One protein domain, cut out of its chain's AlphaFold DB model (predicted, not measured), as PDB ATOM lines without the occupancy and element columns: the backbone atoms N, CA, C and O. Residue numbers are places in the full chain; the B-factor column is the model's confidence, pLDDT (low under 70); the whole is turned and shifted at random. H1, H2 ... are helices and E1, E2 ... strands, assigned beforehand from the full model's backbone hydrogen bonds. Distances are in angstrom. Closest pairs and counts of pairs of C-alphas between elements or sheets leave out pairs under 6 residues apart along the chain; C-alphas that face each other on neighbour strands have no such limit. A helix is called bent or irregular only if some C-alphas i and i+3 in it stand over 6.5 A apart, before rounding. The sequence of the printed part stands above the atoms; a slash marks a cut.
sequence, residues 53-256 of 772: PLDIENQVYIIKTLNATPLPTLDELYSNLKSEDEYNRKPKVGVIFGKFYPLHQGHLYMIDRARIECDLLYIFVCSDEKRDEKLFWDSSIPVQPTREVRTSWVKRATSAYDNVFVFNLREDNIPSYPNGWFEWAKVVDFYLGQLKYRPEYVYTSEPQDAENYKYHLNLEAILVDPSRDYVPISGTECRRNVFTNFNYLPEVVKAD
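What this domain is: This is residues 53 to 256 of the 772 residues of an uncharacterized protein of Bisgaard taxon 44 str. B96_4 (UniProt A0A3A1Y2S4). A strongly twisted parallel sheet of five strands makes the core, with helices over both faces in three layers: H4 and H6 over one, H7 and H8 over the other. H5, H9 and H10 gather beyond the strands' last residues; on the far side of the sheet from them, past the strands' first residues, lie H2 and H3, and there residues 80 to 85 stick out. The printed part has 204 residues with ten named helices and five named strands, in the order H1 H2 H3 E1 H4 E2 H5 H6 E3 H7 E4 H8 E5 H9 H10; the sheet's order is E3 E2 E1 E4 E5. The class is mixed, helices and strands, and the whole is compact, with a radius of gyration of the C-alphas of 17.2 A and spans of 54 by 39 by 32 A.

Where its parts are: H1, residues 56 to 67, begins at C-alpha 56 (5.603, -4.722, 30.079). H2 is residues 74 to 78, H3 84 to 87, E1 93 to 98. H4, 105 to 117, is 18.4 A long; E2, 120 to 127, is 22.8 A. H5 is 129 to 137, H6 147 to 157. E3, 164 to 170, is 19.5 A long; H7, 181 to 194, is 19.8 A. E4 is 201 to 204, H8 207 to 217, E5 220 to 223, H9 235 to 240. H10, 251 to 256, ends at C-alpha 256 (-21.835, 15.041, 31.503).

How they stand to each other: Within hydrogen-bond range are N 167 and O 123 of E3 and E2, 2.8 A, N 124 and O 96 of E2 and E1, 2.8 A, N 203 and O 95 of E4 and E1, 2.9 A, and N 222 and O 202 of E5 and E4, 2.8 A. Strand-helix-strand units, parallel neighbour strands with helices between, are E1, H4, E2; E2, H5 H6, E3; and E4, H8, E5; E3, H7, E4 is a split one, with E2 and E1 between its strands; the four crossovers are right-handed. H4 runs along E1 at a height over the sheet of 8.7 A, H6 over E3 and E2 at 8.9 A. H7, at 9.4 A, is only just over E2, with 3 C-alphas on it; H8, at 8.6 A, is over E5. H8 is only just irregular: C-alphas 208 and 211 are 6.9 A apart. H7 touches H8 at a steep tilt of 59 degrees, closest C-alphas Ala 185 and His 216, 6.0 A. H1 only grazes the sheet and only just touches H7, with 3 pairs of C-alphas within 8 A, closest Ile 63 and Gln 194, 6.8 A. H10 touches H6 at a shallow tilt of 26 degrees, opposite ways, closest C-alphas Trp 153 and Val 252, 5.8 A. H5 and H9 are close but not clearly touching, Phe 136 and Arg 239 having the closest C-alphas, 7.9 A. H2 and H3 are not on the sheet. Every O i to N i+4 pair is within range in H1, H2, H4, H5, H6, H7 and H9; H8 has 5 of 7, H10 1 of 2, and H3 is too short for one.

The domain as a whole: The C-alphas farthest apart, of Glu 84 and Trp 137, are 55.3 A apart. The printed part has no cut; the one long link is E5 to H9. The mean pLDDT of the printed part is 81.1; 49 residues are under 70, among them 53 to 70, 79 to 88 and 137 to 143.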
ATOM      1  N   PRO A  53       4.425  -2.730  20.897       41.72
ATOM      2  CA  PRO A  53       2.963  -2.614  20.898       41.72
ATOM      3  C   PRO A  53       2.340  -2.773  22.289       41.72
ATOM      4  O   PRO A  53       1.150  -2.546  22.456       41.72
ATOM      5  N   LEU A  54       3.125  -3.198  23.277       51.88
ATOM      6  CA  LEU A  54       2.719  -3.500  24.638       51.88
ATOM      7  C   LEU A  54       3.986  -3.468  25.503       51.88
ATOM      8  O   LEU A  54       4.621  -4.515  25.680       51.88
ATOM      9  N   ASP A  55       4.381  -2.306  26.029       54.91
ATOM     10  CA  ASP A  55       5.399  -2.301  27.084       54.91
ATOM     11  C   ASP A  55       4.940  -3.206  28.254       54.91
ATOM     12  O   ASP A  55       3.749  -3.487  28.454       54.91
ATOM     13  N   ILE A  56       5.895  -3.754  29.006       53.56
ATOM     14  CA  ILE A  56       5.603  -4.722  30.079       53.56
ATOM     15  C   ILE A  56       4.665  -4.108  31.135       53.56
ATOM     16  O   ILE A  56       3.846  -4.816  31.726       53.56
ATOM     17  N   GLU A  57       4.741  -2.795  31.354       48.53
ATOM     18  CA  GLU A  57       3.889  -2.076  32.301       48.53
ATOM     19  C   GLU A  57       2.416  -2.086  31.872       48.53
ATOM     20  O   GLU A  57       1.545  -2.409  32.687       48.53
ATOM     21  N   ASN A  58       2.132  -1.834  30.593       57.88
ATOM     22  CA  ASN A  58       0.801  -1.922  30.007       57.88
ATOM     23  C   ASN A  58       0.280  -3.360  30.070       57.88
ATOM     24  O   ASN A  58      -0.858  -3.566  30.484       57.88
ATOM     25  N   GLN A  59       1.100  -4.373  29.770       61.56
ATOM     26  CA  GLN A  59       0.687  -5.780  29.904       61.56
ATOM     27  C   GLN A  59       0.287  -6.128  31.344       61.56
ATOM     28  O   GLN A  59      -0.763  -6.728  31.579       61.56
ATOM     29  N   VAL A  60       1.088  -5.711  32.330       60.16
ATOM     30  CA  VAL A  60       0.798  -5.935  33.754       60.16
ATOM     31  C   VAL A  60      -0.456  -5.176  34.193       60.16
ATOM     32  O   VAL A  60      -1.265  -5.718  34.950       60.16
ATOM     33  N   TYR A  61      -0.646  -3.941  33.725       63.34
ATOM     34  CA  TYR A  61      -1.846  -3.154  34.000       63.34
ATOM     35  C   TYR A  61      -3.107  -3.811  33.422       63.34
ATOM     36  O   TYR A  61      -4.116  -3.922  34.123       63.34
ATOM     37  N   ILE A  62      -3.036  -4.310  32.187       65.00
ATOM     38  CA  ILE A  62      -4.121  -5.037  31.516       65.00
ATOM     39  C   ILE A  62      -4.492  -6.283  32.310       65.00
ATOM     40  O   ILE A  62      -5.651  -6.448  32.686       65.00
ATOM     41  N   ILE A  63      -3.504  -7.118  32.642       67.25
ATOM     42  CA  ILE A  63      -3.713  -8.347  33.415       67.25
ATOM     43  C   ILE A  63      -4.357  -8.024  34.768       67.25
ATOM     44  O   ILE A  63      -5.324  -8.674  35.164       67.25
ATOM     45  N   LYS A  64      -3.878  -6.992  35.473       66.12
ATOM     46  CA  LYS A  64      -4.480  -6.555  36.744       66.12
ATOM     47  C   LYS A  64      -5.921  -6.076  36.568       66.12
ATOM     48  O   LYS A  64      -6.763  -6.419  37.390       66.12
ATOM     49  N   THR A  65      -6.210  -5.312  35.518       67.81
ATOM     50  CA  THR A  65      -7.543  -4.742  35.265       67.81
ATOM     51  C   THR A  65      -8.558  -5.820  34.885       67.81
ATOM     52  O   THR A  65      -9.680  -5.815  35.392       67.81
ATOM     53  N   LEU A  66      -8.154  -6.782  34.052       68.94
ATOM     54  CA  LEU A  66      -8.982  -7.929  33.680       68.94
ATOM     55  C   LEU A  66      -9.227  -8.851  34.885       68.94
ATOM     56  O   LEU A  66     -10.363  -9.241  35.127       68.94
ATOM     57  N   ASN A  67      -8.201  -9.109  35.707       65.81
ATOM     58  CA  ASN A  67      -8.328  -9.945  36.909       65.81
ATOM     59  C   ASN A  67      -9.100  -9.277  38.057       65.81
ATOM     60  O   ASN A  67      -9.620  -9.971  38.928       65.81
ATOM     61  N   ALA A  68      -9.179  -7.943  38.087       61.84
ATOM     62  CA  ALA A  68      -9.942  -7.209  39.096       61.84
ATOM     63  C   ALA A  68     -11.463  -7.328  38.906       61.84
ATOM     64  O   ALA A  68     -12.213  -7.033  39.836       61.84
ATOM     65  N   THR A  69     -11.924  -7.753  37.724       62.81
ATOM     66  CA  THR A  69     -13.347  -7.958  37.436       62.81
ATOM     67  C   THR A  69     -13.650  -9.456  37.528       62.81
ATOM     68  O   THR A  69     -13.317 -10.188  36.596       62.81
ATOM     69  N   PRO A  70     -14.227  -9.956  38.638       63.97
ATOM     70  CA  PRO A  70     -14.523 -11.377  38.771       63.97
ATOM     71  C   PRO A  70     -15.556 -11.784  37.717       63.97
ATOM     72  O   PRO A  70     -16.703 -11.344  37.752       63.97
ATOM     73  N   LEU A  71     -15.126 -12.602  36.756       70.56
ATOM     74  CA  LEU A  71     -16.008 -13.176  35.746       70.56
ATOM     75  C   LEU A  71     -16.736 -14.388  36.326       70.56
ATOM     76  O   LEU A  71     -16.082 -15.226  36.967       70.56
ATOM     77  N   PRO A  72     -18.040 -14.535  36.045       68.75
ATOM     78  CA  PRO A  72     -18.823 -15.624  36.584       68.75
ATOM     79  C   PRO A  72     -18.253 -16.977  36.145       68.75
ATOM     80  O   PRO A  72     -17.603 -17.150  35.104       68.75
ATOM     81  N   THR A  73     -18.414 -17.955  37.016       71.31
ATOM     82  CA  THR A  73     -18.196 -19.369  36.721       71.31
ATOM     83  C   THR A  73     -19.279 -19.888  35.778       71.31
ATOM     84  O   THR A  73     -20.322 -19.258  35.607       71.31
ATOM     85  N   LEU A  74     -19.027 -21.034  35.133       66.44
ATOM     86  CA  LEU A  74     -20.060 -21.704  34.331       66.44
ATOM     87  C   LEU A  74     -21.292 -21.996  35.196       66.44
ATOM     88  O   LEU A  74     -22.413 -21.759  34.763       66.44
ATOM     89  N   ASP A  75     -21.062 -22.409  36.441       65.94
ATOM     90  CA  ASP A  75     -22.100 -22.692  37.429       65.94
ATOM     91  C   ASP A  75     -22.935 -21.446  37.749       65.94
ATOM     92  O   ASP A  75     -24.154 -21.533  37.837       65.94
ATOM     93  N   GLU A  76     -22.311 -20.270  37.874       72.19
ATOM     94  CA  GLU A  76     -23.024 -19.003  38.086       72.19
ATOM     95  C   GLU A  76     -23.822 -18.584  36.843       72.19
ATOM     96  O   GLU A  76     -25.000 -18.241  36.974       72.19
ATOM     97  N   LEU A  77     -23.228 -18.680  35.647       68.06
ATOM     98  CA  LEU A  77     -23.886 -18.355  34.371       68.06
ATOM     99  C   LEU A  77     -25.100 -19.252  34.090       68.06
ATOM    100  O   LEU A  77     -26.110 -18.783  33.569       68.06
ATOM    101  N   TYR A  78     -25.014 -20.535  34.444       70.19
ATOM    102  CA  TYR A  78     -26.034 -21.539  34.142       70.19
ATOM    103  C   TYR A  78     -26.867 -21.971  35.351       70.19
ATOM    104  O   TYR A  78     -27.697 -22.870  35.225       70.19
ATOM    105  N   SER A  79     -26.720 -21.301  36.496       64.75
ATOM    106  CA  SER A  79     -27.430 -21.606  37.752       64.75
ATOM    107  C   SER A  79     -28.960 -21.687  37.614       64.75
ATOM    108  O   SER A  79     -29.615 -22.378  38.394       64.75
ATOM    109  N   ASN A  80     -29.528 -21.021  36.604       60.78
ATOM    110  CA  ASN A  80     -30.965 -20.967  36.331       60.78
ATOM    111  C   ASN A  80     -31.437 -21.883  35.180       60.78
ATOM    112  O   ASN A  80     -32.636 -21.902  34.878       60.78
ATOM    113  N   LEU A  81     -30.540 -22.630  34.523       58.53
ATOM    114  CA  LEU A  81     -30.876 -23.496  33.386       58.53
ATOM    115  C   LEU A  81     -31.260 -24.907  33.852       58.53
ATOM    116  O   LEU A  81     -30.647 -25.493  34.739       58.53
ATOM    117  N   LYS A  82     -32.343 -25.439  33.274       51.75
ATOM    118  CA  LYS A  82     -33.099 -26.586  33.814       51.75
ATOM    119  C   LYS A  82     -32.739 -27.946  33.190       51.75
ATOM    120  O   LYS A  82     -33.518 -28.885  33.354       51.75
ATOM    121  N   SER A  83     -31.616 -28.094  32.480       60.34
ATOM    122  CA  SER A  83     -31.253 -29.378  31.849       60.34
ATOM    123  C   SER A  83     -29.743 -29.659  31.795       60.34
ATOM    124  O   SER A  83     -28.940 -28.742  31.632       60.34
ATOM    125  N   GLU A  84     -29.359 -30.939  31.915       58.16
ATOM    126  CA  GLU A  84     -27.958 -31.409  31.842       58.16
ATOM    127  C   GLU A  84     -27.298 -31.132  30.477       58.16
ATOM    128  O   GLU A  84     -26.090 -30.902  30.415       58.16
ATOM    129  N   ASP A  85     -28.079 -31.100  29.391       59.31
ATOM    130  CA  ASP A  85     -27.574 -30.820  28.039       59.31
ATOM    131  C   ASP A  85     -27.146 -29.349  27.867       59.31
ATOM    132  O   ASP A  85     -26.184 -29.058  27.155       59.31
ATOM    133  N   GLU A  86     -27.805 -28.411  28.558       57.72
ATOM    134  CA  GLU A  86     -27.429 -26.990  28.558       57.72
ATOM    135  C   GLU A  86     -26.195 -26.701  29.415       57.72
ATOM    136  O   GLU A  86     -25.406 -25.829  29.065       57.72
ATOM    137  N   TYR A  87     -25.982 -27.449  30.498       58.34
ATOM    138  CA  TYR A  87     -24.809 -27.283  31.360       58.34
ATOM    139  C   TYR A  87     -23.497 -27.659  30.650       58.34
ATOM    140  O   TYR A  87     -22.444 -27.077  30.907       58.34
ATOM    141  N   ASN A  88     -23.565 -28.599  29.700       63.69
ATOM    142  CA  ASN A  88     -22.411 -29.061  28.928       63.69
ATOM    143  C   ASN A  88     -22.112 -28.212  27.676       63.69
ATOM    144  O   ASN A  88     -21.130 -28.488  26.978       63.69
ATOM    145  N   ARG A  89     -22.915 -27.180  27.362       73.62
ATOM    146  CA  ARG A  89     -22.673 -26.327  26.186       73.62
ATOM    147  C   ARG A  89     -21.616 -25.259  26.476       73.62
ATOM    148  O   ARG A  89     -21.656 -24.567  27.497       73.62
ATOM    149  N   LYS A  90     -20.680 -25.079  25.539       78.25
ATOM    150  CA  LYS A  90     -19.706 -23.977  25.590       78.25
ATOM    151  C   LYS A  90     -20.467 -22.637  25.595       78.25
ATOM    152  O   LYS A  90     -21.362 -22.482  24.760       78.25
ATOM    153  N   PRO A  91     -20.148 -21.690  26.500       84.50
ATOM    154  CA  PRO A  91     -20.837 -20.406  26.546       84.50
ATOM    155  C   PRO A  91     -20.608 -19.639  25.248       84.50
ATOM    156  O   PRO A  91     -19.483 -19.563  24.749       84.50
ATOM    157  N   LYS A  92     -21.677 -19.060  24.706       92.56
ATOM    158  CA  LYS A  92     -21.622 -18.192  23.537       92.56
ATOM    159  C   LYS A  92     -21.148 -16.812  23.977       92.56
ATOM    160  O   LYS A  92     -21.874 -16.084  24.652       92.56
ATOM    161  N   VAL A  93     -19.932 -16.451  23.576       94.88
ATOM    162  CA  VAL A  93     -19.262 -15.226  24.026       94.88
ATOM    163  C   VAL A  93     -19.130 -14.220  22.890       94.88
ATOM    164  O   VAL A  93     -18.563 -14.528  21.837       94.88
ATOM    165  N   GLY A  94     -19.642 -13.014  23.127       96.88
ATOM    166  CA  GLY A  94     -19.587 -11.887  22.203       96.88
ATOM    167  C   GLY A  94     -18.615 -10.799  22.647       96.88
ATOM    168  O   GLY A  94     -18.321 -10.657  23.838       96.88
ATOM    169  N   VAL A  95     -18.151  -9.993  21.694       97.62
ATOM    170  CA  VAL A  95     -17.381  -8.774  21.956       97.62
ATOM    171  C   VAL A  95     -17.892  -7.588  21.135       97.62
ATOM    172  O   VAL A  95     -18.343  -7.749  20.003       97.62
ATOM    173  N   ILE A  96     -17.816  -6.388  21.708       97.88
ATOM    174  CA  ILE A  96     -18.042  -5.105  21.033       97.88
ATOM    175  C   ILE A  96     -16.800  -4.235  21.221       97.88
ATOM    176  O   ILE A  96     -16.306  -4.092  22.341       97.88
ATOM    177  N   PHE A  97     -16.345  -3.601  20.143       96.06
ATOM    178  CA  PHE A  97     -15.324  -2.555  20.175       96.06
ATOM    179  C   PHE A  97     -15.966  -1.223  19.804       96.06
ATOM    180  O   PHE A  97     -16.705  -1.139  18.823       96.06
ATOM    181  N   GLY A  98     -15.700  -0.170  20.571       93.75
ATOM    182  CA  GLY A  98     -16.278   1.135  20.276       93.75
ATOM    183  C   GLY A  98     -15.529   2.285  20.920       93.75
ATOM    184  O   GLY A  98     -15.023   2.180  22.032       93.75
ATOM    185  N   LYS A  99     -15.504   3.430  20.231       92.81
ATOM    186  CA  LYS A  99     -14.975   4.684  20.795       92.81
ATOM    187  C   LYS A  99     -15.920   5.271  21.846       92.81
ATOM    188  O   LYS A  99     -15.465   5.923  22.779       92.81
ATOM    189  N   PHE A 100     -17.231   5.069  21.670       94.19
ATOM    190  CA  PHE A 100     -18.299   5.624  22.516       94.19
ATOM    191  C   PHE A 100     -18.139   7.134  22.768       94.19
ATOM    192  O   PHE A 100     -18.214   7.611  23.899       94.19
ATOM    193  N   TYR A 101     -17.897   7.883  21.690       91.44
ATOM    194  CA  TYR A 101     -17.593   9.315  21.721       91.44
ATOM    195  C   TYR A 101     -18.637  10.123  20.921       91.44
ATOM    196  O   TYR A 101     -18.406  10.411  19.742       91.44
ATOM    197  N   PRO A 102     -19.788  10.484  21.512       90.25
ATOM    198  CA  PRO A 102     -20.285  10.017  22.804       90.25
ATOM    199  C   PRO A 102     -21.014   8.664  22.687       90.25
ATOM    200  O   PRO A 102     -21.304   8.177  21.588       90.25
ATOM    201  N   LEU A 103     -21.320   8.037  23.828       94.12
ATOM    202  CA  LEU A 103     -22.273   6.926  23.877       94.12
ATOM    203  C   LEU A 103     -23.667   7.447  23.468       94.12
ATOM    204  O   LEU A 103     -24.056   8.551  23.839       94.12
ATOM    205  N   HIS A 104     -24.418   6.673  22.685       94.50
ATOM    206  CA  HIS A 104     -25.711   7.084  22.123       94.50
ATOM    207  C   HIS A 104     -26.641   5.877  21.957       94.50
ATOM    208  O   HIS A 104     -26.184   4.735  22.039       94.50
ATOM    209  N   GLN A 105     -27.924   6.107  21.665       93.12
ATOM    210  CA  GLN A 105     -28.946   5.056  21.588       93.12
ATOM    211  C   GLN A 105     -28.625   3.966  20.556       93.12
ATOM    212  O   GLN A 105     -28.856   2.797  20.833       93.12
ATOM    213  N   GLY A 106     -28.001   4.300  19.418       93.94
ATOM    214  CA  GLY A 106     -27.558   3.276  18.455       93.94
ATOM    215  C   GLY A 106     -26.554   2.267  19.040       93.94
ATOM    216  O   GLY A 106     -26.668   1.068  18.810       93.94
ATOM    217  N   HIS A 107     -25.616   2.724  19.882       96.25
ATOM    218  CA  HIS A 107     -24.704   1.824  20.591       96.25
ATOM    219  C   HIS A 107     -25.452   0.962  21.613       96.25
ATOM    220  O   HIS A 107     -25.169  -0.225  21.727       96.25
ATOM    221  N   LEU A 108     -26.404   1.548  22.350       95.38
ATOM    222  CA  LEU A 108     -27.203   0.814  23.333       95.38
ATOM    223  C   LEU A 108     -28.066  -0.258  22.673       95.38
ATOM    224  O   LEU A 108     -28.104  -1.375  23.173       95.38
ATOM    225  N   TYR A 109     -28.649   0.034  21.511       95.75
ATOM    226  CA  TYR A 109     -29.373  -0.948  20.710       95.75
ATOM    227  C   TYR A 109     -28.483  -2.138  20.315       95.75
ATOM    228  O   TYR A 109     -28.875  -3.292  20.494       95.75
ATOM    229  N   MET A 110     -27.256  -1.877  19.852       96.38
ATOM    230  CA  MET A 110     -26.291  -2.937  19.538       96.38
ATOM    231  C   MET A 110     -25.895  -3.751  20.777       96.38
ATOM    232  O   MET A 110     -25.849  -4.979  20.709       96.38
ATOM    233  N   ILE A 111     -25.653  -3.090  21.913       97.00
ATOM    234  CA  ILE A 111     -25.333  -3.751  23.186       97.00
ATOM    235  C   ILE A 111     -26.500  -4.632  23.648       97.00
ATOM    236  O   ILE A 111     -26.282  -5.783  24.024       97.00
ATOM    237  N   ASP A 112     -27.732  -4.125  23.579       95.62
ATOM    238  CA  ASP A 112     -28.937  -4.866  23.951       95.62
ATOM    239  C   ASP A 112     -29.153  -6.086  23.060       95.62
ATOM    240  O   ASP A 112     -29.483  -7.166  23.550       95.62
ATOM    241  N   ARG A 113     -28.912  -5.950  21.755       95.44
ATOM    242  CA  ARG A 113     -29.001  -7.078  20.831       95.44
ATOM    243  C   ARG A 113     -27.939  -8.135  21.139       95.44
ATOM    244  O   ARG A 113     -28.270  -9.312  21.277       95.44
ATOM    245  N   ALA A 114     -26.690  -7.709  21.317       96.19
ATOM    246  CA  ALA A 114     -25.566  -8.596  21.582       96.19
ATOM    247  C   ALA A 114     -25.710  -9.358  22.908       96.19
ATOM    248  O   ALA A 114     -25.456 -10.560  22.953       96.19
ATOM    249  N   ARG A 115     -26.163  -8.699  23.986       94.81
ATOM    250  CA  ARG A 115     -26.317  -9.350  25.303       94.81
ATOM    251  C   ARG A 115     -27.445 -10.380  25.344       94.81
ATOM    252  O   ARG A 115     -27.437 -11.227  26.226       94.81
ATOM    253  N   ILE A 116     -28.444 -10.261  24.465       94.19
ATOM    254  CA  ILE A 116     -29.554 -11.223  24.362       94.19
ATOM    255  C   ILE A 116     -29.101 -12.453  23.574       94.19
ATOM    256  O   ILE A 116     -29.529 -13.569  23.856       94.19
ATOM    257  N   GLU A 117     -28.236 -12.257  22.580       93.38
ATOM    258  CA  GLU A 117     -27.744 -13.327  21.718       93.38
ATOM    259  C   GLU A 117     -26.535 -14.086  22.288       93.38
ATOM    260  O   GLU A 117     -26.161 -15.113  21.715       93.38
ATOM    261  N   CYS A 118     -25.926 -13.608  23.378       91.94
ATOM    262  CA  CYS A 118     -24.745 -14.192  24.016       91.94
ATOM    263  C   CYS A 118     -24.985 -14.515  25.494       91.94
ATOM    264  O   CYS A 118     -25.648 -13.770  26.209       91.94
ATOM    265  N   ASP A 119     -24.346 -15.582  25.972       91.38
ATOM    266  CA  ASP A 119     -24.307 -15.908  27.400       91.38
ATOM    267  C   ASP A 119     -23.417 -14.915  28.161       91.38
ATOM    268  O   ASP A 119     -23.676 -14.614  29.322       91.38
ATOM    269  N   LEU A 120     -22.384 -14.379  27.498       92.81
ATOM    270  CA  LEU A 120     -21.489 -13.365  28.048       92.81
ATOM    271  C   LEU A 120     -21.051 -12.371  26.963       92.81
ATOM    272  O   LEU A 120     -20.679 -12.772  25.857       92.81
ATOM    273  N   LEU A 121     -21.069 -11.078  27.286       96.06
ATOM    274  CA  LEU A 121     -20.686  -9.992  26.389       96.06
ATOM    275  C   LEU A 121     -19.557  -9.155  26.995       96.06
ATOM    276  O   LEU A 121     -19.694  -8.599  28.085       96.06
ATOM    277  N   TYR A 122     -18.468  -8.996  26.249       95.81
ATOM    278  CA  TYR A 122     -17.412  -8.040  26.572       95.81
ATOM    279  C   TYR A 122     -17.545  -6.772  25.735       95.81
ATOM    280  O   TYR A 122     -17.769  -6.834  24.528       95.81
ATOM    281  N   ILE A 123     -17.354  -5.614  26.352       96.75
ATOM    282  CA  ILE A 123     -17.341  -4.323  25.664       96.75
ATOM    283  C   ILE A 123     -16.001  -3.651  25.932       96.75
ATOM    284  O   ILE A 123     -15.678  -3.341  27.077       96.75
ATOM    285  N   PHE A 124     -15.234  -3.395  24.877       94.94
ATOM    286  CA  PHE A 124     -14.002  -2.622  24.943       94.94
ATOM    287  C   PHE A 124     -14.262  -1.185  24.496       94.94
ATOM    288  O   PHE A 124     -14.637  -0.922  23.350       94.94
ATOM    289  N   VAL A 125     -14.057  -0.253  25.423       93.19
ATOM    290  CA  VAL A 125     -14.035   1.183  25.153       93.19
ATOM    291  C   VAL A 125     -12.645   1.539  24.649       93.19
ATOM    292  O   VAL A 125     -11.698   1.581  25.430       93.19
ATOM    293  N   CYS A 126     -12.530   1.760  23.342       90.88
ATOM    294  CA  CYS A 126     -11.264   2.056  22.687       90.88
ATOM    295  C   CYS A 126     -10.918   3.546  22.835       90.88
ATOM    296  O   CYS A 126     -11.761   4.420  22.582       90.88
ATOM    297  N   SER A 127      -9.691   3.852  23.252       84.25
ATOM    298  CA  SER A 127      -9.195   5.223  23.408       84.25
ATOM    299  C   SER A 127      -7.840   5.416  22.745       84.25
ATOM    300  O   SER A 127      -6.948   4.597  22.958       84.25
ATOM    301  N   ASP A 128      -7.703   6.529  22.033       84.06
ATOM    302  CA  ASP A 128      -6.451   7.015  21.448       84.06
ATOM    303  C   ASP A 128      -6.356   8.508  21.750       84.06
ATOM    304  O   ASP A 128      -7.255   9.260  21.367       84.06
ATOM    305  N   GLU A 129      -5.315   8.937  22.459       74.75
ATOM    306  CA  GLU A 129      -5.214  10.314  22.959       74.75
ATOM    307  C   GLU A 129      -5.279  11.354  21.827       74.75
ATOM    308  O   GLU A 129      -6.118  12.257  21.871       74.75
ATOM    309  N   LYS A 130      -4.476  11.190  20.766       74.56
ATOM    310  CA  LYS A 130      -4.372  12.162  19.658       74.56
ATOM    311  C   LYS A 130      -5.659  12.242  18.838       74.56
ATOM    312  O   LYS A 130      -6.123  13.319  18.462       74.56
ATOM    313  N   ARG A 131      -6.256  11.096  18.529       82.06
ATOM    314  CA  ARG A 131      -7.502  11.003  17.770       82.06
ATOM    315  C   ARG A 131      -8.679  11.511  18.587       82.06
ATOM    316  O   ARG A 131      -9.520  12.208  18.031       82.06
ATOM    317  N   ASP A 132      -8.785  11.130  19.856       78.06
ATOM    318  CA  ASP A 132      -9.918  11.506  20.702       78.06
ATOM    319  C   ASP A 132      -9.879  13.008  21.035       78.06
ATOM    320  O   ASP A 132     -10.930  13.634  21.174       78.06
ATOM    321  N   GLU A 133      -8.686  13.605  21.091       73.38
ATOM    322  CA  GLU A 133      -8.492  15.057  21.104       73.38
ATOM    323  C   GLU A 133      -8.952  15.709  19.798       73.38
ATOM    324  O   GLU A 133      -9.772  16.622  19.826       73.38
ATOM    325  N   LYS A 134      -8.523  15.207  18.637       73.00
ATOM    326  CA  LYS A 134      -8.997  15.740  17.351       73.00
ATOM    327  C   LYS A 134     -10.525  15.673  17.220       73.00
ATOM    328  O   LYS A 134     -11.164  16.641  16.820       73.00
ATOM    329  N   LEU A 135     -11.126  14.546  17.607       74.75
ATOM    330  CA  LEU A 135     -12.579  14.362  17.578       74.75
ATOM    331  C   LEU A 135     -13.328  15.316  18.513       74.75
ATOM    332  O   LEU A 135     -14.487  15.606  18.234       74.75
ATOM    333  N   PHE A 136     -12.704  15.755  19.608       74.81
ATOM    334  CA  PHE A 136     -13.272  16.758  20.503       74.81
ATOM    335  C   PHE A 136     -13.361  18.118  19.818       74.81
ATOM    336  O   PHE A 136     -14.442  18.697  19.758       74.81
ATOM    337  N   TRP A 137     -12.236  18.586  19.273       62.34
ATOM    338  CA  TRP A 137     -12.136  19.891  18.625       62.34
ATOM    339  C   TRP A 137     -13.007  19.990  17.368       62.34
ATOM    340  O   TRP A 137     -13.580  21.041  17.103       62.34
ATOM    341  N   ASP A 138     -13.193  18.876  16.657       66.56
ATOM    342  CA  ASP A 138     -14.098  18.772  15.507       66.56
ATOM    343  C   ASP A 138     -15.586  18.592  15.912       66.56
ATOM    344  O   ASP A 138     -16.433  18.280  15.065       66.56
ATOM    345  N   SER A 139     -15.932  18.709  17.202       67.94
ATOM    346  CA  SER A 139     -17.282  18.464  17.728       67.94
ATOM    347  C   SER A 139     -17.923  19.680  18.400       67.94
ATOM    348  O   SER A 139     -17.269  20.637  18.789       67.94
ATOM    349  N   SER A 140     -19.237  19.596  18.585       60.00
ATOM    350  CA  SER A 140     -20.070  20.516  19.371       60.00
ATOM    351  C   SER A 140     -20.162  20.137  20.857       60.00
ATOM    352  O   SER A 140     -20.965  20.714  21.592       60.00
ATOM    353  N   ILE A 141     -19.393  19.140  21.312       60.12
ATOM    354  CA  ILE A 141     -19.416  18.689  22.708       60.12
ATOM    355  C   ILE A 141     -18.702  19.740  23.575       60.12
ATOM    356  O   ILE A 141     -17.571  20.097  23.265       60.12
ATOM    357  N   PRO A 142     -19.308  20.220  24.678       49.09
ATOM    358  CA  PRO A 142     -18.751  21.339  25.443       49.09
ATOM    359  C   PRO A 142     -17.543  20.969  26.315       49.09
ATOM    360  O   PRO A 142     -16.706  21.820  26.600       49.09
ATOM    361  N   VAL A 143     -17.451  19.715  26.767       56.41
ATOM    362  CA  VAL A 143     -16.372  19.224  27.637       56.41
ATOM    363  C   VAL A 143     -15.842  17.919  27.069       56.41
ATOM    364  O   VAL A 143     -16.629  17.023  26.777       56.41
ATOM    365  N   GLN A 144     -14.521  17.795  26.934       73.06
ATOM    366  CA  GLN A 144     -13.892  16.594  26.392       73.06
ATOM    367  C   GLN A 144     -14.144  15.385  27.310       73.06
ATOM    368  O   GLN A 144     -13.639  15.359  28.437       73.06
ATOM    369  N   PRO A 145     -14.873  14.344  26.865       71.62
ATOM    370  CA  PRO A 145     -15.017  13.137  27.660       71.62
ATOM    371  C   PRO A 145     -13.727  12.312  27.659       71.62
ATOM    372  O   PRO A 145     -13.317  11.745  26.640       71.62
ATOM    373  N   THR A 146     -13.107  12.189  28.836       78.94
ATOM    374  CA  THR A 146     -11.928  11.332  29.021       78.94
ATOM    375  C   THR A 146     -12.267   9.858  28.783       78.94
ATOM    376  O   THR A 146     -13.434   9.446  28.762       78.94
ATOM    377  N   ARG A 147     -11.242   9.015  28.627       81.50
ATOM    378  CA  ARG A 147     -11.428   7.558  28.510       81.50
ATOM    379  C   ARG A 147     -12.160   6.967  29.721       81.50
ATOM    380  O   ARG A 147     -13.000   6.082  29.559       81.50
ATOM    381  N   GLU A 148     -11.904   7.478  30.927       80.56
ATOM    382  CA  GLU A 148     -12.578   7.057  32.160       80.56
ATOM    383  C   GLU A 148     -14.051   7.465  32.153       80.56
ATOM    384  O   GLU A 148     -14.902   6.654  32.517       80.56
ATOM    385  N   VAL A 149     -14.364   8.679  31.686       80.12
ATOM    386  CA  VAL A 149     -15.747   9.162  31.543       80.12
ATOM    387  C   VAL A 149     -16.517   8.291  30.551       80.12
ATOM    388  O   VAL A 149     -17.587   7.783  30.885       80.12
ATOM    389  N   ARG A 150     -15.946   8.010  29.374       90.31
ATOM    390  CA  ARG A 150     -16.569   7.127  28.371       90.31
ATOM    391  C   ARG A 150     -16.762   5.705  28.883       90.31
ATOM    392  O   ARG A 150     -17.832   5.125  28.708       90.31
ATOM    393  N   THR A 151     -15.765   5.166  29.581       89.31
ATOM    394  CA  THR A 151     -15.870   3.849  30.229       89.31
ATOM    395  C   THR A 151     -16.968   3.845  31.294       89.31
ATOM    396  O   THR A 151     -17.746   2.895  31.377       89.31
ATOM    397  N   SER A 152     -17.077   4.918  32.081       85.62
ATOM    398  CA  SER A 152     -18.136   5.111  33.075       85.62
ATOM    399  C   SER A 152     -19.523   5.203  32.436       85.62
ATOM    400  O   SER A 152     -20.459   4.619  32.975       85.62
ATOM    401  N   TRP A 153     -19.678   5.866  31.285       90.62
ATOM    402  CA  TRP A 153     -20.956   5.907  30.564       90.62
ATOM    403  C   TRP A 153     -21.450   4.516  30.210       90.62
ATOM    404  O   TRP A 153     -22.585   4.180  30.538       90.62
ATOM    405  N   VAL A 154     -20.589   3.702  29.596       95.31
ATOM    406  CA  VAL A 154     -20.953   2.333  29.220       95.31
ATOM    407  C   VAL A 154     -21.255   1.514  30.475       95.31
ATOM    408  O   VAL A 154     -22.336   0.948  30.567       95.31
ATOM    409  N   LYS A 155     -20.380   1.542  31.494       92.25
ATOM    410  CA  LYS A 155     -20.593   0.817  32.762       92.25
ATOM    411  C   LYS A 155     -21.897   1.193  33.462       92.25
ATOM    412  O   LYS A 155     -22.598   0.313  33.947       92.25
ATOM    413  N   ARG A 156     -22.229   2.486  33.540       90.62
ATOM    414  CA  ARG A 156     -23.480   2.950  34.156       90.62
ATOM    415  C   ARG A 156     -24.689   2.532  33.324       90.62
ATOM    416  O   ARG A 156     -25.655   2.035  33.899       90.62
ATOM    417  N   ALA A 157     -24.618   2.681  31.999       91.69
ATOM    418  CA  ALA A 157     -25.694   2.286  31.090       91.69
ATOM    419  C   ALA A 157     -25.970   0.773  31.108       91.69
ATOM    420  O   ALA A 157     -27.116   0.372  30.936       91.69
ATOM    421  N   THR A 158     -24.953  -0.057  31.355       93.94
ATOM    422  CA  THR A 158     -25.069  -1.526  31.397       93.94
ATOM    423  C   THR A 158     -25.047  -2.101  32.814       93.94
ATOM    424  O   THR A 158     -24.900  -3.305  32.978       93.94
ATOM    425  N   SER A 159     -25.168  -1.267  33.849       90.81
ATOM    426  CA  SER A 159     -25.007  -1.683  35.252       90.81
ATOM    427  C   SER A 159     -26.046  -2.702  35.731       90.81
ATOM    428  O   SER A 159     -25.790  -3.430  36.683       90.81
ATOM    429  N   ALA A 160     -27.201  -2.761  35.065       89.56
ATOM    430  CA  ALA A 160     -28.257  -3.727  35.343       89.56
ATOM    431  C   ALA A 160     -28.054  -5.080  34.631       89.56
ATOM    432  O   ALA A 160     -28.909  -5.954  34.749       89.56
ATOM    433  N   TYR A 161     -26.990  -5.239  33.835       91.00
ATOM    434  CA  TYR A 161     -26.758  -6.436  33.030       91.00
ATOM    435  C   TYR A 161     -25.662  -7.303  33.648       91.00
ATOM    436  O   TYR A 161     -24.479  -6.977  33.566       91.00
ATOM    437  N   ASP A 162     -26.055  -8.448  34.202       87.56
ATOM    438  CA  ASP A 162     -25.136  -9.363  34.894       87.56
ATOM    439  C   ASP A 162     -24.160 -10.077  33.941       87.56
ATOM    440  O   ASP A 162     -23.110 -10.564  34.358       87.56
ATOM    441  N   ASN A 163     -24.493 -10.135  32.646       91.00
ATOM    442  CA  ASN A 163     -23.701 -10.806  31.618       91.00
ATOM    443  C   ASN A 163     -22.841  -9.859  30.761       91.00
ATOM    444  O   ASN A 163     -22.283 -10.299  29.754       91.00
ATOM    445  N   VAL A 164     -22.730  -8.576  31.129       93.25
ATOM    446  CA  VAL A 164     -21.989  -7.562  30.361       93.25
ATOM    447  C   VAL A 164     -20.795  -7.037  31.154       93.25
ATOM    448  O   VAL A 164     -20.940  -6.480  32.239       93.25
ATOM    449  N   PHE A 165     -19.602  -7.137  30.569       92.44
ATOM    450  CA  PHE A 165     -18.348  -6.713  31.191       92.44
ATOM    451  C   PHE A 165     -17.655  -5.654  30.343       92.44
ATOM    452  O   PHE A 165     -17.408  -5.855  29.155       92.44
ATOM    453  N   VAL A 166     -17.331  -4.518  30.958       91.88
ATOM    454  CA  VAL A 166     -16.797  -3.346  30.256       91.88
ATOM    455  C   VAL A 166     -15.341  -3.108  30.634       91.88
ATOM    456  O   VAL A 166     -15.017  -2.886  31.807       91.88
ATOM    457  N   PHE A 167     -14.485  -3.063  29.621       89.06
ATOM    458  CA  PHE A 167     -13.053  -2.826  29.732       89.06
ATOM    459  C   PHE A 167     -12.631  -1.596  28.932       89.06
ATOM    460  O   PHE A 167     -13.326  -1.147  28.023       89.06
ATOM    461  N   ASN A 168     -11.471  -1.056  29.283       86.06
ATOM    462  CA  ASN A 168     -10.817   0.001  28.526       86.06
ATOM    463  C   ASN A 168      -9.719  -0.632  27.660       86.06
ATOM    464  O   ASN A 168      -8.971  -1.477  28.157       86.06
ATOM    465  N   LEU A 169      -9.650  -0.242  26.389       85.81
ATOM    466  CA  LEU A 169      -8.602  -0.632  25.453       85.81
ATOM    467  C   LEU A 169      -7.875   0.623  24.973       85.81
ATOM    468  O   LEU A 169      -8.427   1.445  24.243       85.81
ATOM    469  N   ARG A 170      -6.613   0.755  25.375       81.06
ATOM    470  CA  ARG A 170      -5.729   1.831  24.922       81.06
ATOM    471  C   ARG A 170      -5.080   1.431  23.597       81.06
ATOM    472  O   ARG A 170      -4.461   0.374  23.534       81.06
ATOM    473  N   GLU A 171      -5.225   2.265  22.572       79.88
ATOM    474  CA  GLU A 171      -4.687   2.025  21.222       79.88
ATOM    475  C   GLU A 171      -3.715   3.123  20.759       79.88
ATOM    476  O   GLU A 171      -3.491   3.293  19.565       79.88
ATOM    477  N   ASP A 172      -3.121   3.852  21.710       71.62
ATOM    478  CA  ASP A 172      -2.137   4.899  21.425       71.62
ATOM    479  C   ASP A 172      -0.967   4.361  20.587       71.62
ATOM    480  O   ASP A 172      -0.453   3.267  20.830       71.62
ATOM    481  N   ASN A 173      -0.498   5.182  19.645       66.31
ATOM    482  CA  ASN A 173       0.622   4.893  18.736       66.31
ATOM    483  C   ASN A 173       0.365   3.767  17.720       66.31
ATOM    484  O   ASN A 173       1.292   3.350  17.024       66.31
ATOM    485  N   ILE A 174      -0.879   3.309  17.580       72.06
ATOM    486  CA  ILE A 174      -1.286   2.426  16.486       72.06
ATOM    487  C   ILE A 174      -1.598   3.286  15.252       72.06
ATOM    488  O   ILE A 174      -2.278   4.309  15.381       72.06
ATOM    489  N   PRO A 175      -1.130   2.914  14.041       69.81
ATOM    490  CA  PRO A 175      -1.473   3.647  12.829       69.81
ATOM    491  C   PRO A 175      -2.987   3.827  12.693       69.81
ATOM    492  O   PRO A 175      -3.771   2.903  12.916       69.81
ATOM    493  N   SER A 176      -3.423   5.024  12.307       63.59
ATOM    494  CA  SER A 176      -4.849   5.298  12.151       63.59
ATOM    495  C   SER A 176      -5.487   4.375  11.108       63.59
ATOM    496  O   SER A 176      -4.879   4.051  10.081       63.59
ATOM    497  N   TYR A 177      -6.748   4.010  11.338       60.66
ATOM    498  CA  TYR A 177      -7.583   3.326  10.352       60.66
ATOM    499  C   TYR A 177      -7.504   4.015   8.971       60.66
ATOM    500  O   TYR A 177      -7.560   5.248   8.922       60.66
ATOM    501  N   PRO A 178      -7.399   3.265   7.856       61.25
ATOM    502  CA  PRO A 178      -7.533   1.805   7.736       61.25
ATOM    503  C   PRO A 178      -6.222   1.005   7.862       61.25
ATOM    504  O   PRO A 178      -6.258  -0.217   7.803       61.25
ATOM    505  N   ASN A 179      -5.063   1.646   8.035       70.94
ATOM    506  CA  ASN A 179      -3.770   0.962   7.882       70.94
ATOM    507  C   ASN A 179      -3.255   0.253   9.149       70.94
ATOM    508  O   ASN A 179      -2.290  -0.493   9.054       70.94
ATOM    509  N   GLY A 180      -3.876   0.463  10.315       77.69
ATOM    510  CA  GLY A 180      -3.404  -0.084  11.598       77.69
ATOM    511  C   GLY A 180      -4.036  -1.397  12.054       77.69
ATOM    512  O   GLY A 180      -3.877  -1.761  13.215       77.69
ATOM    513  N   TRP A 181      -4.789  -2.104  11.201       82.19
ATOM    514  CA  TRP A 181      -5.495  -3.335  11.596       82.19
ATOM    515  C   TRP A 181      -4.575  -4.417  12.153       82.19
ATOM    516  O   TRP A 181      -4.953  -5.115  13.090       82.19
ATOM    517  N   PHE A 182      -3.375  -4.565  11.592       80.94
ATOM    518  CA  PHE A 182      -2.437  -5.599  12.012       80.94
ATOM    519  C   PHE A 182      -1.904  -5.344  13.428       80.94
ATOM    520  O   PHE A 182      -1.913  -6.243  14.270       80.94
ATOM    521  N   GLU A 183      -1.465  -4.120  13.705       80.75
ATOM    522  CA  GLU A 183      -0.977  -3.682  15.011       80.75
ATOM    523  C   GLU A 183      -2.107  -3.676  16.043       80.75
ATOM    524  O   GLU A 183      -1.950  -4.224  17.136       80.75
ATOM    525  N   TRP A 184      -3.273  -3.144  15.665       86.38
ATOM    526  CA  TRP A 184      -4.475  -3.146  16.492       86.38
ATOM    527  C   TRP A 184      -4.896  -4.562  16.883       86.38
ATOM    528  O   TRP A 184      -5.115  -4.851  18.061       86.38
ATOM    529  N   ALA A 185      -4.932  -5.482  15.917       88.12
ATOM    530  CA  ALA A 185      -5.307  -6.862  16.169       88.12
ATOM    531  C   ALA A 185      -4.323  -7.583  17.094       88.12
ATOM    532  O   ALA A 185      -4.760  -8.407  17.886       88.12
ATOM    533  N   LYS A 186      -3.020  -7.269  17.065       84.56
ATOM    534  CA  LYS A 186      -2.065  -7.841  18.034       84.56
ATOM    535  C   LYS A 186      -2.380  -7.422  19.465       84.56
ATOM    536  O   LYS A 186      -2.338  -8.256  20.368       84.56
ATOM    537  N   VAL A 187      -2.692  -6.142  19.668       84.00
ATOM    538  CA  VAL A 187      -3.078  -5.630  20.986       84.00
ATOM    539  C   VAL A 187      -4.374  -6.300  21.425       84.00
ATOM    540  O   VAL A 187      -4.426  -6.887  22.503       84.00
ATOM    541  N   VAL A 188      -5.396  -6.307  20.572       89.50
ATOM    542  CA  VAL A 188      -6.682  -6.949  20.870       89.50
ATOM    543  C   VAL A 188      -6.517  -8.438  21.162       89.50
ATOM    544  O   VAL A 188      -7.049  -8.911  22.161       89.50
ATOM    545  N   ASP A 189      -5.757  -9.180  20.357       88.75
ATOM    546  CA  ASP A 189      -5.520 -10.611  20.557       88.75
ATOM    547  C   ASP A 189      -4.868 -10.898  21.916       88.75
ATOM    548  O   ASP A 189      -5.268 -11.840  22.604       88.75
ATOM    549  N   PHE A 190      -3.948 -10.031  22.358       85.75
ATOM    550  CA  PHE A 190      -3.386 -10.099  23.703       85.75
ATOM    551  C   PHE A 190      -4.468  -9.940  24.780       85.75
ATOM    552  O   PHE A 190      -4.556 -10.794  25.663       85.75
ATOM    553  N   TYR A 191      -5.330  -8.915  24.692       85.69
ATOM    554  CA  TYR A 191      -6.450  -8.737  25.632       85.69
ATOM    555  C   TYR A 191      -7.389  -9.946  25.623       85.69
ATOM    556  O   TYR A 191      -7.720 -10.475  26.684       85.69
ATOM    557  N   LEU A 192      -7.793 -10.414  24.438       89.44
ATOM    558  CA  LEU A 192      -8.694 -11.555  24.285       89.44
ATOM    559  C   LEU A 192      -8.081 -12.854  24.821       89.44
ATOM    560  O   LEU A 192      -8.812 -13.705  25.325       89.44
ATOM    561  N   GLY A 193      -6.758 -13.008  24.739       86.44
ATOM    562  CA  GLY A 193      -6.017 -14.135  25.306       86.44
ATOM    563  C   GLY A 193      -5.953 -14.143  26.837       86.44
ATOM    564  O   GLY A 193      -5.784 -15.210  27.420       86.44
ATOM    565  N   GLN A 194      -6.119 -12.989  27.492       83.94
ATOM    566  CA  GLN A 194      -6.187 -12.895  28.958       83.94
ATOM    567  C   GLN A 194      -7.604 -13.130  29.512       83.94
ATOM    568  O   GLN A 194      -7.777 -13.292  30.721       83.94
ATOM    569  N   LEU A 195      -8.634 -13.132  28.659       85.81
ATOM    570  CA  LEU A 195     -10.010 -13.375  29.087       85.81
ATOM    571  C   LEU A 195     -10.228 -14.857  29.401       85.81
ATOM    572  O   LEU A 195      -9.819 -15.741  28.652       85.81
ATOM    573  N   LYS A 196     -10.966 -15.127  30.483       83.75
ATOM    574  CA  LYS A 196     -11.329 -16.492  30.903       83.75
ATOM    575  C   LYS A 196     -12.072 -17.261  29.808       83.75
ATOM    576  O   LYS A 196     -11.812 -18.441  29.590       83.75
ATOM    577  N   TYR A 197     -12.996 -16.582  29.132       88.38
ATOM    578  CA  TYR A 197     -13.712 -17.115  27.979       88.38
ATOM    579  C   TYR A 197     -13.418 -16.227  26.777       88.38
ATOM    580  O   TYR A 197     -13.779 -15.052  26.785       88.38
ATOM    581  N   ARG A 198     -12.752 -16.780  25.761       91.88
ATOM    582  CA  ARG A 198     -12.403 -16.042  24.547       91.88
ATOM    583  C   ARG A 198     -13.648 -15.844  23.662       91.88
ATOM    584  O   ARG A 198     -14.355 -16.827  23.433       91.88
ATOM    585  N   PRO A 199     -13.914 -14.626  23.156       94.12
ATOM    586  CA  PRO A 199     -15.027 -14.367  22.246       94.12
ATOM    587  C   PRO A 199     -14.901 -15.115  20.922       94.12
ATOM    588  O   PRO A 199     -13.796 -15.323  20.422       94.12
ATOM    589  N   GLU A 200     -16.049 -15.465  20.350       94.88
ATOM    590  CA  GLU A 200     -16.163 -16.062  19.011       94.88
ATOM    591  C   GLU A 200     -16.856 -15.113  18.029       94.88
ATOM    592  O   GLU A 200     -16.617 -15.185  16.826       94.88
ATOM    593  N   TYR A 201     -17.682 -14.202  18.551       96.69
ATOM    594  CA  TYR A 201     -18.495 -13.283  17.766       96.69
ATOM    595  C   TYR A 201     -18.136 -11.839  18.095       96.69
ATOM    596  O   TYR A 201     -17.980 -11.492  19.267       96.69
ATOM    597  N   VAL A 202     -18.063 -10.991  17.075       97.31
ATOM    598  CA  VAL A 202     -17.960  -9.537  17.228       97.31
ATOM    599  C   VAL A 202     -19.222  -8.882  16.691       97.31
ATOM    600  O   VAL A 202     -19.650  -9.177  15.580       97.31
ATOM    601  N   TYR A 203     -19.829  -7.997  17.472       97.50
ATOM    602  CA  TYR A 203     -20.993  -7.230  17.032       97.50
ATOM    603  C   TYR A 203     -20.530  -5.855  16.556       97.50
ATOM    604  O   TYR A 203     -19.834  -5.144  17.284       97.50
ATOM    605  N   THR A 204     -20.895  -5.495  15.327       94.50
ATOM    606  CA  THR A 204     -20.523  -4.217  14.706       94.50
ATOM    607  C   THR A 204     -21.621  -3.727  13.768       94.50
ATOM    608  O   THR A 204     -22.407  -4.515  13.251       94.50
ATOM    609  N   SER A 205     -21.677  -2.421  13.527       91.62
ATOM    610  CA  SER A 205     -22.537  -1.819  12.500       91.62
ATOM    611  C   SER A 205     -21.771  -1.488  11.217       91.62
ATOM    612  O   SER A 205     -22.379  -0.993  10.278       91.62
ATOM    613  N   GLU A 206     -20.459  -1.746  11.166       88.38
ATOM    614  CA  GLU A 206     -19.563  -1.360  10.068       88.38
ATOM    615  C   GLU A 206     -19.223  -2.588   9.194       88.38
ATOM    616  O   GLU A 206     -18.373  -3.401   9.574       88.38
ATOM    617  N   PRO A 207     -19.873  -2.778   8.023       89.62
ATOM    618  CA  PRO A 207     -19.688  -3.978   7.203       89.62
ATOM    619  C   PRO A 207     -18.261  -4.147   6.681       89.62
ATOM    620  O   PRO A 207     -17.786  -5.274   6.554       89.62
ATOM    621  N   GLN A 208     -17.563  -3.039   6.419       88.19
ATOM    622  CA  GLN A 208     -16.183  -3.046   5.929       88.19
ATOM    623  C   GLN A 208     -15.178  -3.647   6.926       88.19
ATOM    624  O   GLN A 208     -14.096  -4.073   6.529       88.19
ATOM    625  N   ASP A 209     -15.533  -3.716   8.209       89.31
ATOM    626  CA  ASP A 209     -14.651  -4.233   9.256       89.31
ATOM    627  C   ASP A 209     -14.819  -5.751   9.458       89.31
ATOM    628  O   ASP A 209     -13.946  -6.402  10.034       89.31
ATOM    629  N   ALA A 210     -15.911  -6.338   8.950       91.69
ATOM    630  CA  ALA A 210     -16.265  -7.744   9.151       91.69
ATOM    631  C   ALA A 210     -15.177  -8.717   8.664       91.69
ATOM    632  O   ALA A 210     -14.803  -9.647   9.382       91.69
ATOM    633  N   GLU A 211     -14.628  -8.484   7.469       91.50
ATOM    634  CA  GLU A 211     -13.565  -9.325   6.906       91.50
ATOM    635  C   GLU A 211     -12.268  -9.222   7.719       91.50
ATOM    636  O   GLU A 211     -11.614 -10.235   7.978       91.50
ATOM    637  N   ASN A 212     -11.929  -8.021   8.199       92.06
ATOM    638  CA  ASN A 212     -10.723  -7.786   8.992       92.06
ATOM    639  C   ASN A 212     -10.800  -8.466  10.363       92.06
ATOM    640  O   ASN A 212      -9.818  -9.067  10.806       92.06
ATOM    641  N   TYR A 213     -11.971  -8.446  11.011       94.19
ATOM    642  CA  TYR A 213     -12.205  -9.187  12.253       94.19
ATOM    643  C   TYR A 213     -11.997 -10.691  12.080       94.19
ATOM    644  O   TYR A 213     -11.335 -11.329  12.908       94.19
ATOM    645  N   LYS A 214     -12.511 -11.256  10.985       93.19
ATOM    646  CA  LYS A 214     -12.340 -12.678  10.694       93.19
ATOM    647  C   LYS A 214     -10.884 -13.016  10.381       93.19
ATOM    648  O   LYS A 214     -10.364 -13.994  10.912       93.19
ATOM    649  N   TYR A 215     -10.224 -12.206   9.558       92.69
ATOM    650  CA  TYR A 215      -8.857 -12.454   9.106       92.69
ATOM    651  C   TYR A 215      -7.819 -12.311  10.228       92.69
ATOM    652  O   TYR A 215      -6.970 -13.185  10.391       92.69
ATOM    653  N   HIS A 216      -7.888 -11.236  11.019       91.00
ATOM    654  CA  HIS A 216      -6.861 -10.933  12.017       91.00
ATOM    655  C   HIS A 216      -7.130 -11.522  13.407       91.00
ATOM    656  O   HIS A 216      -6.178 -11.823  14.125       91.00
ATOM    657  N   LEU A 217      -8.398 -11.674  13.806       91.69
ATOM    658  CA  LEU A 217      -8.779 -12.070  15.172       91.69
ATOM    659  C   LEU A 217      -9.556 -13.391  15.235       91.69
ATOM    660  O   LEU A 217      -9.802 -13.901  16.333       91.69
ATOM    661  N   ASN A 218      -9.916 -13.956  14.075       94.19
ATOM    662  CA  ASN A 218     -10.786 -15.126  13.943       94.19
ATOM    663  C   ASN A 218     -12.136 -14.954  14.668       94.19
ATOM    664  O   ASN A 218     -12.643 -15.895  15.276       94.19
ATOM    665  N   LEU A 219     -12.702 -13.744  14.608       95.38
ATOM    666  CA  LEU A 219     -14.030 -13.424  15.138       95.38
ATOM    667  C   LEU A 219     -15.059 -13.409  14.004       95.38
ATOM    668  O   LEU A 219     -14.820 -12.807  12.959       95.38
ATOM    669  N   GLU A 220     -16.207 -14.046  14.218       96.25
ATOM    670  CA  GLU A 220     -17.346 -13.971  13.299       96.25
ATOM    671  C   GLU A 220     -18.107 -12.662  13.523       96.25
ATOM    672  O   GLU A 220     -18.604 -12.398  14.622       96.25
ATOM    673  N   ALA A 221     -18.200 -11.824  12.492       96.25
ATOM    674  CA  ALA A 221     -18.876 -10.539  12.594       96.25
ATOM    675  C   ALA A 221     -20.398 -10.683  12.443       96.25
ATOM    676  O   ALA A 221     -20.893 -11.187  11.436       96.25
ATOM    677  N   ILE A 222     -21.142 -10.186  13.430       96.62
ATOM    678  CA  ILE A 222     -22.599 -10.062  13.402       96.62
ATOM    679  C   ILE A 222     -22.936  -8.589  13.179       96.62
ATOM    680  O   ILE A 222     -22.676  -7.741  14.036       96.62
ATOM    681  N   LEU A 223     -23.512  -8.290  12.013       95.44
ATOM    682  CA  LEU A 223     -23.902  -6.931  11.654       95.44
ATOM    683  C   LEU A 223     -25.207  -6.537  12.345       95.44
ATOM    684  O   LEU A 223     -26.227  -7.208  12.185       95.44
ATOM    685  N   VAL A 224     -25.182  -5.426  13.080       93.12
ATOM    686  CA  VAL A 224     -26.356  -4.878  13.767       93.12
ATOM    687  C   VAL A 224     -26.671  -3.496  13.220       93.12
ATOM    688  O   VAL A 224     -25.863  -2.582  13.349       93.12
ATOM    689  N   ASP A 225     -27.855  -3.358  12.621       92.12
ATOM    690  CA  ASP A 225     -28.372  -2.105  12.045       92.12
ATOM    691  C   ASP A 225     -27.344  -1.327  11.187       92.12
ATOM    692  O   ASP A 225     -27.101  -0.145  11.434       92.12
ATOM    693  N   PRO A 226     -26.697  -1.963  10.184       90.62
ATOM    694  CA  PRO A 226     -25.649  -1.310   9.396       90.62
ATOM    695  C   PRO A 226     -26.172  -0.139   8.548       90.62
ATOM    696  O   PRO A 226     -25.443   0.820   8.302       90.62
ATOM    697  N   SER A 227     -27.438  -0.186   8.123       89.19
ATOM    698  CA  SER A 227     -28.124   0.907   7.422       89.19
ATOM    699  C   SER A 227     -28.595   2.028   8.355       89.19
ATOM    700  O   SER A 227     -28.924   3.106   7.865       89.19
ATOM    701  N   ARG A 228     -28.570   1.815   9.683       88.19
ATOM    702  CA  ARG A 228     -29.102   2.732  10.708       88.19
ATOM    703  C   ARG A 228     -30.599   3.025  10.514       88.19
ATOM    704  O   ARG A 228     -31.048   4.147  10.740       88.19
ATOM    705  N   ASP A 229     -31.361   2.014  10.092       89.38
ATOM    706  CA  ASP A 229     -32.803   2.114   9.832       89.38
ATOM    707  C   ASP A 229     -33.615   2.146  11.134       89.38
ATOM    708  O   ASP A 229     -34.665   2.787  11.197       89.38
ATOM    709  N   TYR A 230     -33.142   1.457  12.180       89.44
ATOM    710  CA  TYR A 230     -33.832   1.404  13.473       89.44
ATOM    711  C   TYR A 230     -33.467   2.582  14.367       89.44
ATOM    712  O   TYR A 230     -34.352   3.198  14.965       89.44
ATOM    713  N   VAL A 231     -32.174   2.899  14.480       89.62
ATOM    714  CA  VAL A 231     -31.715   4.070  15.232       89.62
ATOM    715  C   VAL A 231     -30.864   4.959  14.319       89.62
ATOM    716  O   VAL A 231     -29.658   4.725  14.196       89.62
ATOM    717  N   PRO A 232     -31.453   6.009  13.708       91.06
ATOM    718  CA  PRO A 232     -30.812   6.813  12.667       91.06
ATOM    719  C   PRO A 232     -29.836   7.838  13.258       91.06
ATOM    720  O   PRO A 232     -30.019   9.049  13.151       91.06
ATOM    721  N   ILE A 233     -28.787   7.356  13.927       88.56
ATOM    722  CA  ILE A 233     -27.768   8.193  14.560       88.56
ATOM    723  C   ILE A 233     -26.378   7.569  14.438       88.56
ATOM    724  O   ILE A 233     -26.224   6.347  14.409       88.56
ATOM    725  N   SER A 234     -25.344   8.408  14.394       87.88
ATOM    726  CA  SER A 234     -23.942   7.987  14.443       87.88
ATOM    727  C   SER A 234     -23.143   8.796  15.452       87.88
ATOM    728  O   SER A 234     -23.516   9.917  15.792       87.88
ATOM    729  N   GLY A 235     -21.996   8.267  15.884       84.75
ATOM    730  CA  GLY A 235     -21.087   9.016  16.751       84.75
ATOM    731  C   GLY A 235     -20.641  10.334  16.112       84.75
ATOM    732  O   GLY A 235     -20.541  11.342  16.801       84.75
ATOM    733  N   THR A 236     -20.421  10.353  14.793       84.62
ATOM    734  CA  THR A 236     -20.070  11.576  14.054       84.62
ATOM    735  C   THR A 236     -21.209  12.589  14.060       84.62
ATOM    736  O   THR A 236     -20.965  13.763  14.314       84.62
ATOM    737  N   GLU A 237     -22.443  12.139  13.852       83.12
ATOM    738  CA  GLU A 237     -23.624  13.008  13.846       83.12
ATOM    739  C   GLU A 237     -23.936  13.557  15.249       83.12
ATOM    740  O   GLU A 237     -24.165  14.754  15.420       83.12
ATOM    741  N   CYS A 238     -23.816  12.717  16.287       80.50
ATOM    742  CA  CYS A 238     -23.883  13.157  17.682       80.50
ATOM    743  C   CYS A 238     -22.813  14.203  18.011       80.50
ATOM    744  O   CYS A 238     -23.105  15.162  18.712       80.50
ATOM    745  N   ARG A 239     -21.574  14.025  17.535       81.94
ATOM    746  CA  ARG A 239     -20.491  14.989  17.776       81.94
ATOM    747  C   ARG A 239     -20.742  16.309  17.060       81.94
ATOM    748  O   ARG A 239     -20.569  17.352  17.677       81.94
ATOM    749  N   ARG A 240     -21.162  16.291  15.793       74.56
ATOM    750  CA  ARG A 240     -21.414  17.517  15.017       74.56
ATOM    751  C   ARG A 240     -22.537  18.364  15.610       74.56
ATOM    752  O   ARG A 240     -22.377  19.571  15.695       74.56
ATOM    753  N   ASN A 241     -23.623  17.728  16.056       68.25
ATOM    754  CA  ASN A 241     -24.826  18.412  16.531       68.25
ATOM    755  C   ASN A 241     -25.371  17.778  17.824       68.25
ATOM    756  O   ASN A 241     -26.458  17.195  17.832       68.25
ATOM    757  N   VAL A 242     -24.626  17.874  18.929       64.50
ATOM    758  CA  VAL A 242     -24.942  17.168  20.185       64.50
ATOM    759  C   VAL A 242     -26.283  17.596  20.787       64.50
ATOM    760  O   VAL A 242     -27.018  16.761  21.308       64.50
ATOM    761  N   PHE A 243     -26.639  18.877  20.659       63.38
ATOM    762  CA  PHE A 243     -27.886  19.430  21.193       63.38
ATOM    763  C   PHE A 243     -29.103  19.093  20.321       63.38
ATOM    764  O   PHE A 243     -30.161  18.763  20.847       63.38
ATOM    765  N   THR A 244     -28.953  19.084  18.993       70.44
ATOM    766  CA  THR A 244     -30.021  18.644  18.075       70.44
ATOM    767  C   THR A 244     -30.302  17.153  18.244       70.44
ATOM    768  O   THR A 244     -31.452  16.719  18.253       70.44
ATOM    769  N   ASN A 245     -29.245  16.367  18.452       73.12
ATOM    770  CA  ASN A 245     -29.320  14.921  18.630       73.12
ATOM    771  C   ASN A 245     -29.424  14.496  20.104       73.12
ATOM    772  O   ASN A 245     -29.245  13.321  20.422       73.12
ATOM    773  N   PHE A 246     -29.749  15.421  21.014       75.12
ATOM    774  CA  PHE A 246     -29.725  15.188  22.462       75.12
ATOM    775  C   PHE A 246     -30.661  14.056  22.907       75.12
ATOM    776  O   PHE A 246     -30.346  13.301  23.826       75.12
ATOM    777  N   ASN A 247     -31.785  13.871  22.206       80.75
ATOM    778  CA  ASN A 247     -32.728  12.773  22.450       80.75
ATOM    779  C   ASN A 247     -32.121  11.384  22.187       80.75
ATOM    780  O   ASN A 247     -32.568  10.401  22.776       80.75
ATOM    781  N   TYR A 248     -31.082  11.300  21.351       83.62
ATOM    782  CA  TYR A 248     -30.338  10.070  21.085       83.62
ATOM    783  C   TYR A 248     -29.206   9.819  22.086       83.62
ATOM    784  O   TYR A 248     -28.514   8.806  21.976       83.62
ATOM    785  N   LEU A 249     -28.992  10.693  23.068       82.44
ATOM    786  CA  LEU A 249     -28.036  10.452  24.142       82.44
ATOM    787  C   LEU A 249     -28.739   9.766  25.320       82.44
ATOM    788  O   LEU A 249     -29.870  10.120  25.657       82.44
ATOM    789  N   PRO A 250     -28.112   8.783  25.978       83.25
ATOM    790  CA  PRO A 250     -28.640   8.253  27.226       83.25
ATOM    791  C   PRO A 250     -28.440   9.247  28.374       83.25
ATOM    792  O   PRO A 250     -27.509  10.051  28.357       83.25
ATOM    793  N   GLU A 251     -29.268   9.143  29.415       78.19
ATOM    794  CA  GLU A 251     -29.231  10.037  30.588       78.19
ATOM    795  C   GLU A 251     -27.841  10.133  31.235       78.19
ATOM    796  O   GLU A 251     -27.407  11.209  31.642       78.19
ATOM    797  N   VAL A 252     -27.090   9.024  31.253       79.25
ATOM    798  CA  VAL A 252     -25.726   8.979  31.808       79.25
ATOM    799  C   VAL A 252     -24.737   9.868  31.056       79.25
ATOM    800  O   VAL A 252     -23.783  10.333  31.668       79.25
ATOM    801  N   VAL A 253     -24.960  10.087  29.756       76.69
ATOM    802  CA  VAL A 253     -24.151  10.968  28.904       76.69
ATOM    803  C   VAL A 253     -24.662  12.392  29.009       76.69
ATOM    804  O   VAL A 253     -23.857  13.298  29.190       76.69
ATOM    805  N   LYS A 254     -25.987  12.593  28.947       70.50
ATOM    806  CA  LYS A 254     -26.623  13.915  29.066       70.50
ATOM    807  C   LYS A 254     -26.125  14.683  30.288       70.50
ATOM    808  O   LYS A 254     -25.793  15.852  30.163       70.50
ATOM    809  N   ALA A 255     -26.002  14.011  31.433       63.19
ATOM    810  CA  ALA A 255     -25.494  14.615  32.666       63.19
ATOM    811  C   ALA A 255     -24.081  15.220  32.533       63.19
ATOM    812  O   ALA A 255     -23.777  16.197  33.212       63.19
ATOM    813  N   ASP A 256     -23.242  14.661  31.658       59.09
ATOM    814  CA  ASP A 256     -21.835  15.041  31.503       59.09
ATOM    815  C   ASP A 256     -21.583  15.917  30.257       59.09
ATOM    816  O   ASP A 256     -20.528  16.538  30.155       59.09
TER     817      ASP A 256